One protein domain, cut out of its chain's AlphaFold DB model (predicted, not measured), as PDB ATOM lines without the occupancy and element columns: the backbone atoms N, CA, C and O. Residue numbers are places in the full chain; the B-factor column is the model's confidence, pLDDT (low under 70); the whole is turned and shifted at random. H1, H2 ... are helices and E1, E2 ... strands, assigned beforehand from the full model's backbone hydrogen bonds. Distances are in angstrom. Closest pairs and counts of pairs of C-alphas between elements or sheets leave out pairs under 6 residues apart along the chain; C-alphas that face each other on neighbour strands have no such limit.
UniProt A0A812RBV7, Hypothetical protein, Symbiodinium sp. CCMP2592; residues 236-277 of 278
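This is residues 236 to 277 of the 278 residues of the protein "Hypothetical protein" of Symbiodinium sp. CCMP2592 (UniProt A0A812RBV7). Two helices, H1 and the shorter H2, lie side by side and run opposite ways, and a small two-stranded hairpin, E1 and E2, comes between them along the chain, with residues 252 to 254 between H1 and E1 and with H2 following E2 directly. The loop of this hairpin, residues 258 to 262, points away from the helix pair. The printed part has 42 residues with two named helices and two named strands, in the order H1, E1, E2, H2; the sheet, E1 - E2, is antiparallel, and the class is mostly helix. The whole is compact, with a radius of gyration of the C-alphas of 9.5 A and spans of 25 by 22 by 16 A.

H1, residues 236 to 251, begins with C-alpha 236 at (87.183, -38.051, -203.987) and is 22.7 A long from first to last C-alpha. E1 is residues 255 to 257 and E2 residues 263 to 265, each 6.8 A long. H2, residues 266 to 275, is 14.5 A long and ends with C-alpha 275 at (80.430, -50.960, -201.827).

H1 and H2 touch, the closest C-alphas being those of Val 238 and Ile 273, 6.3 A apart. They run opposite ways at a steep tilt of 35.2 degrees, only just steep. E1 and E2 form a hairpin, antiparallel at 156 degrees, with N 256 and O 264 within hydrogen-bond range at 2.8 A. The closest C-alphas of H1 and E1 are those of Met 248 and Tyr 256, 7.9 A apart. H1 and E2 are apart. In both H1 and H2 every O i to N i+4 pair is within hydrogen-bond range.

The C-alphas farthest apart, those of Met 251 and Gly 277, are 25.6 A apart. The printed part has no cut, and its three links are tight. The mean pLDDT of the printed part is 93.5, and no printed residue is under 70.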
ATOM      1  N   GLU A 236      86.169 -38.440-203.000       93.38
ATOM      2  CA  GLU A 236      87.183 -38.051-203.987       93.38
ATOM      3  C   GLU A 236      88.114 -39.217-204.348       93.38
ATOM      4  O   GLU A 236      88.444 -39.420-205.520       93.38
ATOM      5  N   GLN A 237      88.502 -40.028-203.359       93.06
ATOM      6  CA  GLN A 237      89.317 -41.223-203.583       93.06
ATOM      7  C   GLN A 237      88.560 -42.268-204.402       93.06
ATOM      8  O   GLN A 237      89.121 -42.848-205.330       93.06
ATOM      9  N   VAL A 238      87.273 -42.472-204.121       93.56
ATOM     10  CA  VAL A 238      86.433 -43.393-204.894       93.56
ATOM     11  C   VAL A 238      86.262 -42.918-206.340       93.56
ATOM     12  O   VAL A 238      86.339 -43.721-207.270       93.56
ATOM     13  N   GLU A 239      86.077 -41.620-206.576       95.00
ATOM     14  CA  GLU A 239      86.032 -41.066-207.935       95.00
ATOM     15  C   GLU A 239      87.371 -41.190-208.667       95.00
ATOM     16  O   GLU A 239      87.408 -41.455-209.876       95.00
ATOM     17  N   HIS A 240      88.482 -41.040-207.947       95.06
ATOM     18  CA  HIS A 240      89.805 -41.324-208.484       95.06
ATOM     19  C   HIS A 240      89.929 -42.801-208.881       95.06
ATOM     20  O   HIS A 240      90.288 -43.098-210.021       95.06
ATOM     21  N   PHE A 241      89.523 -43.728-208.011       95.69
ATOM     22  CA  PHE A 241      89.501 -45.163-208.295       95.69
ATOM     23  C   PHE A 241      88.633 -45.520-209.504       95.69
ATOM     24  O   PHE A 241      89.058 -46.323-210.329       95.69
ATOM     25  N   LYS A 242      87.473 -44.880-209.691       96.06
ATOM     26  CA  LYS A 242      86.640 -45.062-210.896       96.06
ATOM     27  C   LYS A 242      87.373 -44.656-212.176       96.06
ATOM     28  O   LYS A 242      87.314 -45.373-213.174       96.06
ATOM     29  N   ARG A 243      88.068 -43.511-212.160       96.56
ATOM     30  CA  ARG A 243      88.861 -43.049-213.312       96.56
ATOM     31  C   ARG A 243      90.018 -43.997-213.613       96.56
ATOM     32  O   ARG A 243      90.223 -44.333-214.777       96.56
ATOM     33  N   GLN A 244      90.719 -44.460-212.580       96.12
ATOM     34  CA  GLN A 244      91.819 -45.411-212.740       96.12
ATOM     35  C   GLN A 244      91.325 -46.762-213.251       96.12
ATOM     36  O   GLN A 244      91.895 -47.283-214.203       96.12
ATOM     37  N   LEU A 245      90.209 -47.277-212.729       96.81
ATOM     38  CA  LEU A 245      89.606 -48.519-213.210       96.81
ATOM     39  C   LEU A 245      89.227 -48.431-214.696       96.81
ATOM     40  O   LEU A 245      89.528 -49.343-215.458       96.81
ATOM     41  N   LYS A 246      88.644 -47.309-215.140       97.06
ATOM     42  CA  LYS A 246      88.355 -47.085-216.567       97.06
ATOM     43  C   LYS A 246      89.629 -47.108-217.419       97.06
ATOM     44  O   LYS A 246      89.617 -47.616-218.537       97.06
ATOM     45  N   HIS A 247      90.723 -46.551-216.904       96.06
ATOM     46  CA  HIS A 247      92.003 -46.544-217.604       96.06
ATOM     47  C   HIS A 247      92.634 -47.942-217.648       96.06
ATOM     48  O   HIS A 247      93.129 -48.353-218.695       96.06
ATOM     49  N   MET A 248      92.547 -48.696-216.549       96.25
ATOM     50  CA  MET A 248      92.953 -50.100-216.477       96.25
ATOM     51  C   MET A 248      92.183 -50.963-217.476       96.25
ATOM     52  O   MET A 248      92.805 -51.719-218.216       96.25
ATOM     53  N   ASP A 249      90.857 -50.804-217.554       95.88
ATOM     54  CA  ASP A 249      90.009 -51.524-218.511       95.88
ATOM     55  C   ASP A 249      90.387 -51.187-219.965       95.88
ATOM     56  O   ASP A 249      90.396 -52.069-220.821       95.88
ATOM     57  N   MET A 250      90.749 -49.931-220.247       96.12
ATOM     58  CA  MET A 250      91.179 -49.500-221.582       96.12
ATOM     59  C   MET A 250      92.566 -50.037-221.965       96.12
ATOM     60  O   MET A 250      92.791 -50.365-223.127       96.12
ATOM     61  N   MET A 251      93.495 -50.114-221.010       95.12
ATOM     62  CA  MET A 251      94.871 -50.564-221.252       95.12
ATOM     63  C   MET A 251      95.076 -52.072-221.047       95.12
ATOM     64  O   MET A 251      96.153 -52.578-221.352       95.12
ATOM     65  N   GLY A 252      94.083 -52.793-220.519       95.12
ATOM     66  CA  GLY A 252      94.232 -54.202-220.145       95.12
ATOM     67  C   GLY A 252      95.204 -54.416-218.979       95.12
ATOM     68  O   GLY A 252      95.927 -55.405-218.960       95.12
ATOM     69  N   ILE A 253      95.260 -53.472-218.033       94.94
ATOM     70  CA  ILE A 253      96.108 -53.571-216.837       94.94
ATOM     71  C   ILE A 253      95.307 -54.219-215.706       94.94
ATOM     72  O   ILE A 253      94.208 -53.772-215.389       94.94
ATOM     73  N   ASP A 254      95.883 -55.232-215.059       94.06
ATOM     74  CA  ASP A 254      95.206 -55.973-213.985       94.06
ATOM     75  C   ASP A 254      95.498 -55.438-212.577       94.06
ATOM     76  O   ASP A 254      94.740 -55.721-211.649       94.06
ATOM     77  N   VAL A 255      96.575 -54.664-212.408       95.00
ATOM     78  CA  VAL A 255      97.071 -54.214-211.099       95.00
ATOM     79  C   VAL A 255      97.249 -52.700-211.068       95.00
ATOM     80  O   VAL A 255      97.867 -52.115-211.954       95.00
ATOM     81  N   TYR A 256      96.745 -52.077-210.010       94.81
ATOM     82  CA  TYR A 256      96.895 -50.663-209.701       94.81
ATOM     83  C   TYR A 256      97.615 -50.491-208.367       94.81
ATOM     84  O   TYR A 256      97.286 -51.157-207.387       94.81
ATOM     85  N   VAL A 257      98.590 -49.588-208.328       94.69
ATOM     86  CA  VAL A 257      99.350 -49.261-207.117       94.69
ATOM     87  C   VAL A 257      99.109 -47.794-206.792       94.69
ATOM     88  O   VAL A 257      99.254 -46.936-207.663       94.69
ATOM     89  N   THR A 258      98.701 -47.507-205.560       92.19
ATOM     90  CA  THR A 258      98.517 -46.130-205.089       92.19
ATOM     91  C   THR A 258      99.840 -45.500-204.676       92.19
ATOM     92  O   THR A 258     100.819 -46.194-204.406       92.19
ATOM     93  N   ASP A 259      99.834 -44.179-204.512       88.00
ATOM     94  CA  ASP A 259     100.994 -43.411-204.038       88.00
ATOM     95  C   ASP A 259     101.464 -43.827-202.630       88.00
ATOM     96  O   ASP A 259     102.614 -43.610-202.260       88.00
ATOM     97  N   PHE A 260     100.593 -44.471-201.845       87.25
ATOM     98  CA  PHE A 260     100.915 -45.012-200.519       87.25
ATOM     99  C   PHE A 260     101.383 -46.476-200.558       87.25
ATOM    100  O   PHE A 260     101.529 -47.106-199.513       87.25
ATOM    101  N   GLY A 261     101.583 -47.038-201.753       88.94
ATOM    102  CA  GLY A 261     102.028 -48.417-201.947       88.94
ATOM    103  C   GLY A 261     100.938 -49.473-201.755       88.94
ATOM    104  O   GLY A 261     101.253 -50.660-201.694       88.94
ATOM    105  N   ALA A 262      99.660 -49.085-201.666       91.12
ATOM    106  CA  ALA A 262      98.574 -50.059-201.626       91.12
ATOM    107  C   ALA A 262      98.348 -50.633-203.028       91.12
ATOM    108  O   ALA A 262      98.232 -49.887-204.000       91.12
ATOM    109  N   ILE A 263      98.280 -51.960-203.117       93.19
ATOM    110  CA  ILE A 263      98.123 -52.686-204.374       93.19
ATOM    111  C   ILE A 263      96.688 -53.194-204.458       93.19
ATOM    112  O   ILE A 263      96.213 -53.884-203.557       93.19
ATOM    113  N   PHE A 264      96.016 -52.866-205.554       95.12
ATOM    114  CA  PHE A 264      94.671 -53.321-205.858       95.12
ATOM    115  C   PHE A 264      94.682 -54.055-207.186       95.12
ATOM    116  O   PHE A 264      95.175 -53.535-208.189       95.12
ATOM    117  N   ASP A 265      94.108 -55.250-207.209       96.00
ATOM    118  CA  ASP A 265      93.710 -55.840-208.475       96.00
ATOM    119  C   ASP A 265      92.435 -55.155-209.002       96.00
ATOM    120  O   ASP A 265      91.730 -54.403-208.308       96.00
ATOM    121  N   ARG A 266      92.151 -55.393-210.280       94.81
ATOM    122  CA  ARG A 266      90.991 -54.828-210.972       94.81
ATOM    123  C   ARG A 266      89.664 -55.150-210.273       94.81
ATOM    124  O   ARG A 266      88.765 -54.306-210.238       94.81
ATOM    125  N   ASP A 267      89.523 -56.349-209.715       94.44
ATOM    126  CA  ASP A 267      88.272 -56.796-209.099       94.44
ATOM    127  C   ASP A 267      88.081 -56.218-207.689       94.44
ATOM    128  O   ASP A 267      86.960 -55.849-207.326       94.44
ATOM    129  N   ALA A 268      89.154 -56.027-206.924       94.31
ATOM    130  CA  ALA A 268      89.151 -55.324-205.647       94.31
ATOM    131  C   ALA A 268      88.723 -53.865-205.832       94.31
ATOM    132  O   ALA A 268      87.843 -53.392-205.112       94.31
ATOM    133  N   LEU A 269      89.255 -53.176-206.848       94.56
ATOM    134  CA  LEU A 269      88.817 -51.824-207.214       94.56
ATOM    135  C   LEU A 269      87.315 -51.778-207.537       94.56
ATOM    136  O   LEU A 269      86.600 -50.913-207.028       94.56
ATOM    137  N   ARG A 270      86.806 -52.744-208.315       95.19
ATOM    138  CA  ARG A 270      85.364 -52.863-208.612       95.19
ATOM    139  C   ARG A 270      84.529 -53.082-207.355       95.19
ATOM    140  O   ARG A 270      83.453 -52.499-207.233       95.19
ATOM    141  N   GLN A 271      85.003 -53.895-206.412       94.19
ATOM    142  CA  GLN A 271      84.303 -54.125-205.149       94.19
ATOM    143  C   GLN A 271      84.276 -52.878-204.263       94.19
ATOM    144  O   GLN A 271      83.229 -52.587-203.687       94.19
ATOM    145  N   ILE A 272      85.384 -52.136-204.176       92.00
ATOM    146  CA  ILE A 272      85.456 -50.875-203.423       92.00
ATOM    147  C   ILE A 272      84.444 -49.877-203.991       92.00
ATOM    148  O   ILE A 272      83.631 -49.330-203.247       92.00
ATOM    149  N   ILE A 273      84.420 -49.722-205.317       92.94
ATOM    150  CA  ILE A 273      83.474 -48.836-206.001       92.94
ATOM    151  C   ILE A 273      82.027 -49.293-205.758       92.94
ATOM    152  O   ILE A 273      81.196 -48.491-205.344       92.94
ATOM    153  N   LYS A 274      81.724 -50.587-205.900       93.62
ATOM    154  CA  LYS A 274      80.366 -51.114-205.685       93.62
ATOM    155  C   LYS A 274      79.879 -50.944-204.241       93.62
ATOM    156  O   LYS A 274      78.711 -50.648-204.015       93.62
ATOM    157  N   ARG A 275      80.761 -51.142-203.253       89.25
ATOM    158  CA  ARG A 275      80.430 -50.960-201.827       89.25
ATOM    159  C   ARG A 275      80.217 -49.496-201.463       89.25
ATOM    160  O   ARG A 275      79.461 -49.221-200.543       89.25
ATOM    161  N   SER A 276      80.837 -48.579-202.200       86.00
ATOM    162  CA  SER A 276      80.694 -47.141-201.975       86.00
ATOM    163  C   SER A 276      79.353 -46.545-202.436       86.00
ATOM    164  O   SER A 276      79.154 -45.343-202.307       86.00
ATOM    165  N   GLY A 277      78.415 -47.365-202.929       78.31
ATOM    166  CA  GLY A 277      77.038 -46.936-203.201       78.31
ATOM    167  C   GLY A 277      76.837 -46.182-204.518       78.31
ATOM    168  O   GLY A 277      75.845 -45.470-204.651       78.31
TER     169      GLY A 277